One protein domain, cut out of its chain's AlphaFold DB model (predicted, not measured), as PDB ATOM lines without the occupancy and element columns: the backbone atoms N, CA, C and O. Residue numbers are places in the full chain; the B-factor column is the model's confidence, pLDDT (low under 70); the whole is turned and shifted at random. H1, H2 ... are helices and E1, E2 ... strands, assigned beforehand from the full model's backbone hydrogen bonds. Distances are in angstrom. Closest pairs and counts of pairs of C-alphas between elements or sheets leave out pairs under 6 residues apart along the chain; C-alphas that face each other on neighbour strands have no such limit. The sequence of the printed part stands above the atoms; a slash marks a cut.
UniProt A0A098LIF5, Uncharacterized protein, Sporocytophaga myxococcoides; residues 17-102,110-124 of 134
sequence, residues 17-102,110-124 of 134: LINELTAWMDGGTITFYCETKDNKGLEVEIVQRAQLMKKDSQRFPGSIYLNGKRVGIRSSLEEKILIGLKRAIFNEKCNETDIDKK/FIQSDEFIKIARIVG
ATOM      1  N   LEU A  17     212.270 208.891  74.711       91.69
ATOM      2  CA  LEU A  17     212.719 209.275  76.043       91.69
ATOM      3  C   LEU A  17     211.486 209.579  76.897       91.69
ATOM      4  O   LEU A  17     210.724 210.480  76.562       91.69
ATOM      5  N   ILE A  18     211.263 208.823  77.970       91.19
ATOM      6  CA  ILE A  18     210.171 209.073  78.918       91.19
ATOM      7  C   ILE A  18     210.677 210.070  79.955       91.19
ATOM      8  O   ILE A  18     211.604 209.772  80.707       91.19
ATOM      9  N   ASN A  19     210.067 211.248  79.984       90.50
ATOM     10  CA  ASN A  19     210.415 212.319  80.912       90.50
ATOM     11  C   ASN A  19     209.604 212.232  82.205       90.50
ATOM     12  O   ASN A  19     210.117 212.561  83.272       90.50
ATOM     13  N   GLU A  20     208.358 211.772  82.109       89.81
ATOM     14  CA  GLU A  20     207.466 211.609  83.250       89.81
ATOM     15  C   GLU A  20     206.508 210.437  83.023       89.81
ATOM     16  O   GLU A  20     206.088 210.153  81.896       89.81
ATOM     17  N   LEU A  21     206.157 209.765  84.119       87.44
ATOM     18  CA  LEU A  21     205.170 208.699  84.166       87.44
ATOM     19  C   LEU A  21     204.175 208.994  85.285       87.44
ATOM     20  O   LEU A  21     204.551 209.151  86.444       87.44
ATOM     21  N   THR A  22     202.894 209.014  84.938       86.31
ATOM     22  CA  THR A  22     201.792 209.179  85.883       86.31
ATOM     23  C   THR A  22     200.951 207.910  85.894       86.31
ATOM     24  O   THR A  22     200.282 207.589  84.912       86.31
ATOM     25  N   ALA A  23     200.963 207.185  87.011       80.38
ATOM     26  CA  ALA A  23     200.046 206.077  87.249       80.38
ATOM     27  C   ALA A  23     198.784 206.597  87.947       80.38
ATOM     28  O   ALA A  23     198.848 207.210  89.014       80.38
ATOM     29  N   TRP A  24     197.622 206.347  87.354       79.94
ATOM     30  CA  TRP A  24     196.348 206.806  87.887       79.94
ATOM     31  C   TRP A  24     195.791 205.812  88.912       79.94
ATOM     32  O   TRP A  24     195.911 204.594  88.778       79.94
ATOM     33  N   MET A  25     195.101 206.333  89.932       73.19
ATOM     34  CA  MET A  25     194.422 205.526  90.962       73.19
ATOM     35  C   MET A  25     193.115 204.885  90.468       73.19
ATOM     36  O   MET A  25     192.308 204.388  91.251       73.19
ATOM     37  N   ASP A  26     192.875 204.903  89.163       69.94
ATOM     38  CA  ASP A  26     191.660 204.408  88.527       69.94
ATOM     39  C   ASP A  26     191.671 202.892  88.272       69.94
ATOM     40  O   ASP A  26     190.784 202.357  87.602       69.94
ATOM     41  N   GLY A  27     192.668 202.205  88.828       63.22
ATOM     42  CA  GLY A  27     192.918 200.789  88.612       63.22
ATOM     43  C   GLY A  27     194.091 200.525  87.677       63.22
ATOM     44  O   GLY A  27     194.457 199.366  87.537       63.22
ATOM     45  N   GLY A  28     194.720 201.565  87.120       71.88
ATOM     46  CA  GLY A  28     196.073 201.494  86.574       71.88
ATOM     47  C   GLY A  28     196.209 201.983  85.141       71.88
ATOM     48  O   GLY A  28     197.009 201.425  84.388       71.88
ATOM     49  N   THR A  29     195.441 203.006  84.761       84.19
ATOM     50  CA  THR A  29     195.769 203.829  83.598       84.19
ATOM     51  C   THR A  29     197.143 204.444  83.824       84.19
ATOM     52  O   THR A  29     197.494 204.808  84.949       84.19
ATOM     53  N   ILE A  30     197.938 204.536  82.764       86.19
ATOM     54  CA  ILE A  30     199.272 205.131  82.825       86.19
ATOM     55  C   ILE A  30     199.391 206.160  81.716       86.19
ATOM     56  O   ILE A  30     199.104 205.856  80.558       86.19
ATOM     57  N   THR A  31     199.844 207.351  82.077       90.06
ATOM     58  CA  THR A  31     200.196 208.409  81.133       90.06
ATOM     59  C   THR A  31     201.705 208.588  81.136       90.06
ATOM     60  O   THR A  31     202.329 208.659  82.193       90.06
ATOM     61  N   PHE A  32     202.287 208.654  79.948       89.81
ATOM     62  CA  PHE A  32     203.696 208.918  79.715       89.81
ATOM     63  C   PHE A  32     203.816 210.261  79.009       89.81
ATOM     64  O   PHE A  32     203.199 210.460  77.960       89.81
ATOM     65  N   TYR A  33     204.639 211.147  79.555       91.69
ATOM     66  CA  TYR A  33     205.105 212.323  78.835       91.69
ATOM     67  C   TYR A  33     206.496 212.027  78.311       91.69
ATOM     68  O   TYR A  33     207.426 211.741  79.071       91.69
ATOM     69  N   CYS A  34     206.620 212.059  76.994       91.31
ATOM     70  CA  CYS A  34     207.799 211.588  76.305       91.31
ATOM     71  C   CYS A  34     208.290 212.597  75.279       91.31
ATOM     72  O   CYS A  34     207.554 213.470  74.825       91.31
ATOM     73  N   GLU A  35     209.520 212.392  74.833       91.75
ATOM     74  CA  GLU A  35     210.093 213.063  73.678       91.75
ATOM     75  C   GLU A  35     210.593 212.027  72.671       91.75
ATOM     76  O   GLU A  35     211.207 211.016  73.022       91.75
ATOM     77  N   THR A  36     210.321 212.271  71.390       88.31
ATOM     78  CA  THR A  36     211.016 211.556  70.309       88.31
ATOM     79  C   THR A  36     212.449 212.060  70.166       88.31
ATOM     80  O   THR A  36     212.751 213.177  70.580       88.31
ATOM     81  N   LYS A  37     213.274 211.334  69.408       83.62
ATOM     82  CA  LYS A  37     214.599 211.793  68.957       83.62
ATOM     83  C   LYS A  37     214.613 213.200  68.324       83.62
ATOM     84  O   LYS A  37     215.606 213.909  68.455       83.62
ATOM     85  N   ASP A  38     213.520 213.619  67.687       84.75
ATOM     86  CA  ASP A  38     213.381 214.955  67.088       84.75
ATOM     87  C   ASP A  38     212.940 216.041  68.096       84.75
ATOM     88  O   ASP A  38     212.456 217.098  67.693       84.75
ATOM     89  N   ASN A  39     213.039 215.782  69.407       82.06
ATOM     90  CA  ASN A  39     212.590 216.657  70.503       82.06
ATOM     91  C   ASN A  39     211.108 217.063  70.426       82.06
ATOM     92  O   ASN A  39     210.697 218.099  70.949       82.06
ATOM     93  N   LYS A  40     210.274 216.257  69.760       85.88
ATOM     94  CA  LYS A  40     208.822 216.438  69.783       85.88
ATOM     95  C   LYS A  40     208.263 215.839  71.065       85.88
ATOM     96  O   LYS A  40     208.303 214.618  71.234       85.88
ATOM     97  N   GLY A  41     207.724 216.704  71.920       89.12
ATOM     98  CA  GLY A  41     206.953 216.307  73.092       89.12
ATOM     99  C   GLY A  41     205.664 215.596  72.684       89.12
ATOM    100  O   GLY A  41     204.955 216.039  71.774       89.12
ATOM    101  N   LEU A  42     205.374 214.484  73.343       92.19
ATOM    102  CA  LEU A  42     204.168 213.701  73.133       92.19
ATOM    103  C   LEU A  42     203.665 213.110  74.445       92.19
ATOM    104  O   LEU A  42     204.437 212.755  75.329       92.19
ATOM    105  N   GLU A  43     202.353 212.986  74.530       93.19
ATOM    106  CA  GLU A  43     201.647 212.313  75.607       93.19
ATOM    107  C   GLU A  43     201.118 210.984  75.070       93.19
ATOM    108  O   GLU A  43     200.380 210.960  74.079       93.19
ATOM    109  N   VAL A  44     201.491 209.878  75.715       91.12
ATOM    110  CA  VAL A  44     200.876 208.570  75.473       91.12
ATOM    111  C   VAL A  44     200.118 208.144  76.711       91.12
ATOM    112  O   VAL A  44     200.695 208.024  77.783       91.12
ATOM    113  N   GLU A  45     198.837 207.853  76.564       91.00
ATOM    114  CA  GLU A  45     198.009 207.326  77.643       91.00
ATOM    115  C   GLU A  45     197.577 205.901  77.306       91.00
ATOM    116  O   GLU A  45     197.049 205.645  76.223       91.00
ATOM    117  N   ILE A  46     197.791 204.971  78.236       88.25
ATOM    118  CA  ILE A  46     197.288 203.602  78.165       88.25
ATOM    119  C   ILE A  46     196.218 203.431  79.236       88.25
ATOM    120  O   ILE A  46     196.516 203.359  80.427       88.25
ATOM    121  N   VAL A  47     194.965 203.340  78.799       82.94
ATOM    122  CA  VAL A  47     193.795 203.281  79.680       82.94
ATOM    123  C   VAL A  47     193.521 201.847  80.098       82.94
ATOM    124  O   VAL A  47     193.402 200.956  79.250       82.94
ATOM    125  N   GLN A  48     193.387 201.609  81.400       72.56
ATOM    126  CA  GLN A  48     193.293 200.247  81.912       72.56
ATOM    127  C   GLN A  48     191.924 199.575  81.777       72.56
ATOM    128  O   GLN A  48     190.906 200.184  81.455       72.56
ATOM    129  N   ARG A  49     191.924 198.263  82.058       64.81
ATOM    130  CA  ARG A  49     190.770 197.352  82.012       64.81
ATOM    131  C   ARG A  49     189.730 197.620  83.107       64.81
ATOM    132  O   ARG A  49     188.555 197.339  82.892       64.81
ATOM    133  N   ALA A  50     190.129 198.107  84.284       53.28
ATOM    134  CA  ALA A  50     189.253 198.144  85.461       53.28
ATOM    135  C   ALA A  50     188.021 199.061  85.298       53.28
ATOM    136  O   ALA A  50     186.975 198.795  85.887       53.28
ATOM    137  N   GLN A  51     188.092 200.087  84.443       52.91
ATOM    138  CA  GLN A  51     186.983 201.018  84.206       52.91
ATOM    139  C   GLN A  51     186.008 200.602  83.090       52.91
ATOM    140  O   GLN A  51     185.324 201.452  82.526       52.91
ATOM    141  N   LEU A  52     185.840 199.303  82.813       50.22
ATOM    142  CA  LEU A  52     184.800 198.795  81.892       50.22
ATOM    143  C   LEU A  52     183.360 199.236  82.227       50.22
ATOM    144  O   LEU A  52     182.458 199.035  81.421       50.22
ATOM    145  N   MET A  53     183.142 199.848  83.393       47.78
ATOM    146  CA  MET A  53     181.825 200.141  83.960       47.78
ATOM    147  C   MET A  53     181.473 201.638  84.038       47.78
ATOM    148  O   MET A  53     180.339 201.958  84.388       47.78
ATOM    149  N   LYS A  54     182.384 202.576  83.726       47.19
ATOM    150  CA  LYS A  54     182.060 204.016  83.761       47.19
ATOM    151  C   LYS A  54     181.784 204.544  82.358       47.19
ATOM    152  O   LYS A  54     182.689 204.893  81.619       47.19
ATOM    153  N   LYS A  55     180.498 204.649  82.029       45.00
ATOM    154  CA  LYS A  55     179.983 205.286  80.805       45.00
ATOM    155  C   LYS A  55     180.328 206.789  80.708       45.00
ATOM    156  O   LYS A  55     180.207 207.358  79.631       45.00
ATOM    157  N   ASP A  56     180.778 207.385  81.818       45.56
ATOM    158  CA  ASP A  56     181.065 208.818  81.966       45.56
ATOM    159  C   ASP A  56     182.563 209.177  81.954       45.56
ATOM    160  O   ASP A  56     182.898 210.358  82.042       45.56
ATOM    161  N   SER A  57     183.488 208.211  81.850       54.59
ATOM    162  CA  SER A  57     184.882 208.566  81.567       54.59
ATOM    163  C   SER A  57     185.030 208.836  80.067       54.59
ATOM    164  O   SER A  57     184.662 208.018  79.228       54.59
ATOM    165  N   GLN A  58     185.606 209.987  79.706       62.69
ATOM    166  CA  GLN A  58     185.919 210.367  78.314       62.69
ATOM    167  C   GLN A  58     186.910 209.402  77.626       62.69
ATOM    168  O   GLN A  58     187.268 209.586  76.468       62.69
ATOM    169  N   ARG A  59     187.383 208.373  78.337       72.44
ATOM    170  CA  ARG A  59     188.447 207.469  77.926       72.44
ATOM    171  C   ARG A  59     187.963 206.025  77.944       72.44
ATOM    172  O   ARG A  59     187.616 205.473  78.983       72.44
ATOM    173  N   PHE A  60     187.983 205.396  76.774       72.00
ATOM    174  CA  PHE A  60     187.625 203.988  76.620       72.00
ATOM    175  C   PHE A  60     188.661 203.049  77.273       72.00
ATOM    176  O   PHE A  60     189.844 203.139  76.937       72.00
ATOM    177  N   PRO A  61     188.235 202.095  78.117       71.94
ATOM    178  CA  PRO A  61     189.096 201.057  78.683       71.94
ATOM    179  C   PRO A  61     189.830 200.254  77.613       71.94
ATOM    180  O   PRO A  61     189.254 199.923  76.571       71.94
ATOM    181  N   GLY A  62     191.094 199.926  77.874       73.31
ATOM    182  CA  GLY A  62     191.944 199.253  76.898       73.31
ATOM    183  C   GLY A  62     192.110 200.093  75.635       73.31
ATOM    184  O   GLY A  62     191.882 199.607  74.534       73.31
ATOM    185  N   SER A  63     192.450 201.371  75.768       81.12
ATOM    186  CA  SER A  63     192.771 202.226  74.620       81.12
ATOM    187  C   SER A  63     194.134 202.853  74.800       81.12
ATOM    188  O   SER A  63     194.544 203.127  75.925       81.12
ATOM    189  N   ILE A  64     194.782 203.122  73.674       89.50
ATOM    190  CA  ILE A  64     195.908 204.041  73.618       89.50
ATOM    191  C   ILE A  64     195.374 205.396  73.157       89.50
ATOM    192  O   ILE A  64     194.612 205.458  72.187       89.50
ATOM    193  N   TYR A  65     195.789 206.469  73.820       91.25
ATOM    194  CA  TYR A  65     195.657 207.827  73.307       91.25
ATOM    195  C   TYR A  65     197.038 208.410  73.046       91.25
ATOM    196  O   TYR A  65     197.973 208.187  73.807       91.25
ATOM    197  N   LEU A  66     197.144 209.156  71.953       92.62
ATOM    198  CA  LEU A  66     198.319 209.926  71.580       92.62
ATOM    199  C   LEU A  66     197.909 211.394  71.499       92.62
ATOM    200  O   LEU A  66     197.071 211.750  70.666       92.62
ATOM    201  N   ASN A  67     198.479 212.240  72.360       91.94
ATOM    202  CA  ASN A  67     198.120 213.658  72.493       91.94
ATOM    203  C   ASN A  67     196.598 213.851  72.609       91.94
ATOM    204  O   ASN A  67     195.978 214.609  71.859       91.94
ATOM    205  N   GLY A  68     195.982 213.052  73.477       88.44
ATOM    206  CA  GLY A  68     194.542 213.025  73.690       88.44
ATOM    207  C   GLY A  68     193.681 212.452  72.558       88.44
ATOM    208  O   GLY A  68     192.473 212.331  72.761       88.44
ATOM    209  N   LYS A  69     194.250 212.045  71.415       90.25
ATOM    210  CA  LYS A  69     193.515 211.397  70.316       90.25
ATOM    211  C   LYS A  69     193.571 209.883  70.429       90.25
ATOM    212  O   LYS A  69     194.641 209.311  70.621       90.25
ATOM    213  N   ARG A  70     192.424 209.226  70.270       90.44
ATOM    214  CA  ARG A  70     192.321 207.769  70.379       90.44
ATOM    215  C   ARG A  70     193.024 207.089  69.211       90.44
ATOM    216  O   ARG A  70     192.733 207.395  68.058       90.44
ATOM    217  N   VAL A  71     193.909 206.149  69.507       91.81
ATOM    218  CA  VAL A  71     194.614 205.357  68.499       91.81
ATOM    219  C   VAL A  71     193.764 204.149  68.111       91.81
ATOM    220  O   VAL A  71     193.180 203.480  68.970       91.81
ATOM    221  N   GLY A  72     193.691 203.883  66.808       90.44
ATOM    222  CA  GLY A  72     192.947 202.755  66.266       90.44
ATOM    223  C   GLY A  72     193.555 201.411  66.658       90.44
ATOM    224  O   GLY A  72     194.776 201.235  66.616       90.44
ATOM    225  N   ILE A  73     192.693 200.458  67.005       89.25
ATOM    226  CA  ILE A  73     193.114 199.120  67.433       89.25
ATOM    227  C   ILE A  73     193.798 198.382  66.282       89.25
ATOM    228  O   ILE A  73     193.255 198.332  65.179       89.25
ATOM    229  N   ARG A  74     194.960 197.773  66.550       88.88
ATOM    230  CA  ARG A  74     195.766 197.041  65.550       88.88
ATOM    231  C   ARG A  74     196.103 197.885  64.315       88.88
ATOM    232  O   ARG A  74     196.314 197.352  63.229       88.88
ATOM    233  N   SER A  75     196.142 199.207  64.477       91.19
ATOM    234  CA  SER A  75     196.617 200.118  63.440       91.19
ATOM    235  C   SER A  75     198.143 200.099  63.350       91.19
ATOM    236  O   SER A  75     198.838 199.735  64.301       91.19
ATOM    237  N   SER A  76     198.677 200.563  62.219       91.25
ATOM    238  CA  SER A  76     200.120 200.773  62.071       91.25
ATOM    239  C   SER A  76     200.656 201.770  63.106       91.25
ATOM    240  O   SER A  76     201.773 201.611  63.592       91.25
ATOM    241  N   LEU A  77     199.862 202.776  63.491       92.56
ATOM    242  CA  LEU A  77     200.215 203.702  64.565       92.56
ATOM    243  C   LEU A  77     200.310 203.020  65.935       92.56
ATOM    244  O   LEU A  77     201.273 203.278  66.654       92.56
ATOM    245  N   GLU A  78     199.360 202.146  66.289       92.06
ATOM    246  CA  GLU A  78     199.424 201.354  67.530       92.06
ATOM    247  C   GLU A  78     200.736 200.567  67.591       92.06
ATOM    248  O   GLU A  78     201.466 200.645  68.579       92.06
ATOM    249  N   GLU A  79     201.077 199.863  66.511       91.25
ATOM    250  CA  GLU A  79     202.306 199.077  66.438       91.25
ATOM    251  C   GLU A  79     203.562 199.946  66.609       91.25
ATOM    252  O   GLU A  79     204.431 199.618  67.423       91.25
ATOM    253  N   LYS A  80     203.636 201.087  65.909       91.38
ATOM    254  CA  LYS A  80     204.749 202.045  66.030       91.38
ATOM    255  C   LYS A  80     204.919 202.535  67.473       91.38
ATOM    256  O   LYS A  80     206.040 202.529  67.984       91.38
ATOM    257  N   ILE A  81     203.826 202.917  68.139       91.38
ATOM    258  CA  ILE A  81     203.846 203.385  69.534       91.38
ATOM    259  C   ILE A  81     204.352 202.277  70.459       91.38
ATOM    260  O   ILE A  81     205.253 202.513  71.260       91.38
ATOM    261  N   LEU A  82     203.818 201.059  70.336       90.25
ATOM    262  CA  LEU A  82     204.205 199.940  71.198       90.25
ATOM    263  C   LEU A  82     205.678 199.559  71.018       90.25
ATOM    264  O   LEU A  82     206.363 199.296  72.004       90.25
ATOM    265  N   ILE A  83     206.187 199.547  69.783       90.00
ATOM    266  CA  ILE A  83     207.612 199.308  69.514       90.00
ATOM    267  C   ILE A  83     208.470 200.406  70.147       90.00
ATOM    268  O   ILE A  83     209.478 200.094  70.785       90.00
ATOM    269  N   GLY A  84     208.062 201.669  70.001       89.81
ATOM    270  CA  GLY A  84     208.750 202.806  70.607       89.81
ATOM    271  C   GLY A  84     208.793 202.709  72.132       89.81
ATOM    272  O   GLY A  84     209.866 202.816  72.717       89.81
ATOM    273  N   LEU A  85     207.659 202.407  72.774       88.94
ATOM    274  CA  LEU A  85     207.559 202.244  74.228       88.94
ATOM    275  C   LEU A  85     208.376 201.055  74.752       88.94
ATOM    276  O   LEU A  85     209.002 201.158  75.802       88.94
ATOM    277  N   LYS A  86     208.435 199.936  74.016       89.06
ATOM    278  CA  LYS A  86     209.281 198.782  74.381       89.06
ATOM    279  C   LYS A  86     210.772 199.109  74.392       89.06
ATOM    280  O   LYS A  86     211.532 198.451  75.097       89.06
ATOM    281  N   ARG A  87     211.191 200.069  73.567       88.88
ATOM    282  CA  ARG A  87     212.579 200.539  73.453       88.88
ATOM    283  C   ARG A  87     212.813 201.841  74.214       88.88
ATOM    284  O   ARG A  87     213.888 202.420  74.082       88.88
ATOM    285  N   ALA A  88     211.809 202.320  74.943       89.12
ATOM    286  CA  ALA A  88     211.892 203.596  75.615       89.12
ATOM    287  C   ALA A  88     212.918 203.552  76.747       89.12
ATOM    288  O   ALA A  88     213.100 202.529  77.412       89.12
ATOM    289  N   ILE A  89     213.571 204.686  76.957       89.94
ATOM    290  CA  ILE A  89     214.510 204.897  78.053       89.94
ATOM    291  C   ILE A  89     213.895 205.956  78.959       89.94
ATOM    292  O   ILE A  89     213.303 206.920  78.477       89.94
ATOM    293  N   PHE A  90     214.007 205.770  80.268       89.25
ATOM    294  CA  PHE A  90     213.587 206.775  81.236       89.25
ATOM    295  C   PHE A  90     214.681 207.831  81.366       89.25
ATOM    296  O   PHE A  90     215.866 207.504  81.446       89.25
ATOM    297  N   ASN A  91     214.286 209.099  81.339       89.38
ATOM    298  CA  ASN A  91     215.179 210.210  81.632       89.38
ATOM    299  C   ASN A  91     215.726 210.049  83.058       89.38
ATOM    300  O   ASN A  91     214.983 209.666  83.951       89.38
ATOM    301  N   GLU A  92     216.992 210.388  83.299       83.69
ATOM    302  CA  GLU A  92     217.626 210.293  84.627       83.69
ATOM    303  C   GLU A  92     216.911 211.124  85.705       83.69
ATOM    304  O   GLU A  92     217.066 210.875  86.898       83.69
ATOM    305  N   LYS A  93     216.146 212.139  85.288       82.38
ATOM    306  CA  LYS A  93     215.320 212.970  86.176       82.38
ATOM    307  C   LYS A  93     213.927 212.396  86.421       82.38
ATOM    308  O   LYS A  93     213.205 212.923  87.267       82.38
ATOM    309  N   CYS A  94     213.536 211.371  85.671       80.50
ATOM    310  CA  CYS A  94     212.316 210.637  85.937       80.50
ATOM    311  C   CYS A  94     212.517 209.890  87.260       80.50
ATOM    312  O   CYS A  94     213.540 209.252  87.481       80.50
ATOM    313  N   ASN A  95     211.572 210.027  88.186       79.38
ATOM    314  CA  ASN A  95     211.626 209.327  89.467       79.38
ATOM    315  C   ASN A  95     210.881 207.992  89.349       79.38
ATOM    316  O   ASN A  95     209.921 207.751  90.083       79.38
ATOM    317  N   GLU A  96     211.231 207.175  88.351       79.69
ATOM    318  CA  GLU A  96     210.519 205.926  88.107       79.69
ATOM    319  C   GLU A  96     210.956 204.821  89.066       79.69
ATOM    320  O   GLU A  96     212.131 204.651  89.396       79.69
ATOM    321  N   THR A  97     209.993 204.007  89.475       83.75
ATOM    322  CA  THR A  97     210.230 202.822  90.293       83.75
ATOM    323  C   THR A  97     210.240 201.555  89.435       83.75
ATOM    324  O   THR A  97     209.741 201.517  88.306       83.75
ATOM    325  N   ASP A  98     210.745 200.447  89.983       85.38
ATOM    326  CA  ASP A  98     210.623 199.132  89.335       85.38
ATOM    327  C   ASP A  98     209.158 198.719  89.117       85.38
ATOM    328  O   ASP A  98     208.837 197.990  88.172       85.38
ATOM    329  N   ILE A  99     208.252 199.207  89.971       81.88
ATOM    330  CA  ILE A  99     206.809 199.006  89.827       81.88
ATOM    331  C   ILE A  99     206.310 199.709  88.563       81.88
ATOM    332  O   ILE A  99     205.549 199.110  87.806       81.88
ATOM    333  N   ASP A 100     206.784 200.919  88.277       81.12
ATOM    334  CA  ASP A 100     206.384 201.677  87.089       81.12
ATOM    335  C   ASP A 100     206.862 201.006  85.800       81.12
ATOM    336  O   ASP A 100     206.080 200.811  84.864       81.12
ATOM    337  N   LYS A 101     208.115 200.534  85.782       83.88
ATOM    338  CA  LYS A 101     208.669 199.736  84.672       83.88
ATOM    339  C   LYS A 101     207.851 198.467  84.432       83.88
ATOM    340  O   LYS A 101     207.520 198.130  83.292       83.88
ATOM    341  N   LYS A 102     207.476 197.769  85.509       84.75
ATOM    342  CA  LYS A 102     206.619 196.579  85.444       84.75
ATOM    343  C   LYS A 102     205.213 196.917  84.940       84.75
ATOM    344  O   LYS A 102     204.670 196.169  84.129       84.75
ATOM    345  N   PHE A 110     199.354 193.492  77.776       85.06
ATOM    346  CA  PHE A 110     197.897 193.465  77.719       85.06
ATOM    347  C   PHE A 110     197.364 193.944  76.368       85.06
ATOM    348  O   PHE A 110     196.581 193.216  75.759       85.06
ATOM    349  N   ILE A 111     197.790 195.110  75.869       85.19
ATOM    350  CA  ILE A 111     197.331 195.636  74.569       85.19
ATOM    351  C   ILE A 111     197.602 194.631  73.443       85.19
ATOM    352  O   ILE A 111     196.779 194.454  72.540       85.19
ATOM    353  N   GLN A 112     198.739 193.939  73.500       87.00
ATOM    354  CA  GLN A 112     199.121 192.946  72.498       87.00
ATOM    355  C   GLN A 112     198.374 191.613  72.629       87.00
ATOM    356  O   GLN A 112     198.342 190.843  71.672       87.00
ATOM    357  N   SER A 113     197.738 191.344  73.769       85.62
ATOM    358  CA  SER A 113     197.036 190.086  74.032       85.62
ATOM    359  C   SER A 113     195.715 189.937  73.263       85.62
ATOM    360  O   SER A 113     195.078 190.912  72.858       85.62
ATOM    361  N   ASP A 114     195.236 188.698  73.147       86.00
ATOM    362  CA  ASP A 114     193.887 188.403  72.640       86.00
ATOM    363  C   ASP A 114     192.781 188.894  73.586       86.00
ATOM    364  O   ASP A 114     191.661 189.177  73.155       86.00
ATOM    365  N   GLU A 115     193.077 189.012  74.883       82.44
ATOM    366  CA  GLU A 115     192.130 189.507  75.883       82.44
ATOM    367  C   GLU A 115     191.723 190.956  75.593       82.44
ATOM    368  O   GLU A 115     190.550 191.314  75.721       82.44
ATOM    369  N   PHE A 116     192.661 191.771  75.112       83.44
ATOM    370  CA  PHE A 116     192.388 193.128  74.651       83.44
ATOM    371  C   PHE A 116     191.377 193.159  73.502       83.44
ATOM    372  O   PHE A 116     190.427 193.938  73.538       83.44
ATOM    373  N   ILE A 117     191.516 192.263  72.520       84.56
ATOM    374  CA  ILE A 117     190.577 192.154  71.395       84.56
ATOM    375  C   ILE A 117     189.187 191.729  71.875       84.56
ATOM    376  O   ILE A 117     188.181 192.274  71.414       84.56
ATOM    377  N   LYS A 118     189.107 190.792  72.826       83.19
ATOM    378  CA  LYS A 118     187.828 190.389  73.432       83.19
ATOM    379  C   LYS A 118     187.153 191.566  74.131       83.19
ATOM    380  O   LYS A 118     185.975 191.816  73.891       83.19
ATOM    381  N   ILE A 119     187.899 192.317  74.941       78.69
ATOM    382  CA  ILE A 119     187.382 193.496  75.639       78.69
ATOM    383  C   ILE A 119     186.929 194.561  74.640       78.69
ATOM    384  O   ILE A 119     185.810 195.057  74.749       78.69
ATOM    385  N   ALA A 120     187.742 194.857  73.627       80.06
ATOM    386  CA  ALA A 120     187.407 195.818  72.585       80.06
ATOM    387  C   ALA A 120     186.121 195.458  71.823       80.06
ATOM    388  O   ALA A 120     185.366 196.353  71.442       80.06
ATOM    389  N   ARG A 121     185.829 194.166  71.631       82.62
ATOM    390  CA  ARG A 121     184.539 193.704  71.091       82.62
ATOM    391  C   ARG A 121     183.389 193.953  72.066       82.62
ATOM    392  O   ARG A 121     182.363 194.482  71.653       82.62
ATOM    393  N   ILE A 122     183.565 193.621  73.349       79.69
ATOM    394  CA  ILE A 122     182.546 193.824  74.398       79.69
ATOM    395  C   ILE A 122     182.153 195.302  74.503       79.69
ATOM    396  O   ILE A 122     180.972 195.618  74.605       79.69
ATOM    397  N   VAL A 123     183.127 196.213  74.424       75.31
ATOM    398  CA  VAL A 123     182.879 197.663  74.484       75.31
ATOM    399  C   VAL A 123     182.509 198.285  73.131       75.31
ATOM    400  O   VAL A 123     182.458 199.507  73.009       75.31
ATOM    401  N   GLY A 124     182.269 197.470  72.098       77.12
ATOM    402  CA  GLY A 124     181.805 197.929  70.786       77.12
ATOM    403  C   GLY A 124     182.837 198.710  69.965       77.12
ATOM    404  O   GLY A 124     182.461 199.408  69.025       77.12
TER     405      GLY A 124
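What this domain is: This is residues 17 to 102 and 110 to 124 of the 134 residues of an uncharacterized protein of Sporocytophaga myxococcoides (UniProt A0A098LIF5). A twisted sheet of four strands, E1 to E4, makes a slab, and one helix, H1, crosses over one face of it. The short helix H2 only grazes the sheet near E1, H3 lies off the sheet, and the long loop of residues 48 to 62 joins E3 to E4. The printed part has 101 residues, with four named strands and then three named helices in the order E1 E2 E3 E4 H1 H2 H3; the sheet runs E1 - E2 - E3 - E4, all antiparallel. The class is mixed, helices and strands, with under half of the residues, 50 of 101, in named elements. The whole is compact, with a radius of gyration of the C-alphas of 13.7 A and spans of 39 by 30 by 23 A.

How they stand to each other: E1, residues 17 to 23, is an edge strand and forms a hairpin with E2, residues 30 to 36, at 169 degrees; N 19 and O 33 are within hydrogen-bond range at 2.8 A. E2 forms a hairpin with E3, residues 41 to 47, at 154 degrees, with N 32 and O 44 at 2.8 A. E3 forms a hairpin with the other edge strand, E4, residues 63 to 66, at 170 degrees, with N 45 and O 65 at 2.9 A. E1 to E4 form a meander, each strand the antiparallel neighbour of the one before. Residues 17 to 18 of E1 also pair with residues 89 to 90, parallel. H1, residues 76 to 86, is on the sheet at a height over the sheet of 8.8 A. It lies over E2 and E4, but only just, with 3 of its C-alphas falling on each. It runs across the strands, at 87 degrees to E2 on the local plane. The closest C-alphas of H1 and E4 are those of Glu 78 and Ile 64, 7.5 A apart. H2, residues 98 to 102, only grazes the sheet with its residues 100 to 101; its closest C-alphas to E1 are those of Asp 100 and Leu 21, 7.7 A apart. H3, residues 114 to 122, is not on the sheet and is apart from H1 and H2. In H1, H2 and H3 every O i to N i+4 pair is within hydrogen-bond range.

Where its parts are: E1 begins at C-alpha 17 (212.719, 209.275, 76.043) and is 17.2 A long; E2 is 18.3 A, E3 19.7 A and E4 10.0 A. H1 begins at C-alpha 76 (200.120, 200.773, 62.071) and is 15.5 A long. H2 is 6.1 A long, and H3, 12.7 A long, ends at C-alpha 122 (182.546, 193.824, 74.398).

The domain as a whole: The two C-alphas farthest apart, those of Glu 92 and Gly 124, are 40.3 A apart. Residues 103 to 109 are not printed, and C-alphas 102 and 110 are 12.1 A apart across this cut, which lies in the link from H2 to H3. The links E3 to E4 and H1 to H2 are long. The mean pLDDT of the printed part is 82.1, and it is under 70 at residues 26 to 27 and 49 to 58.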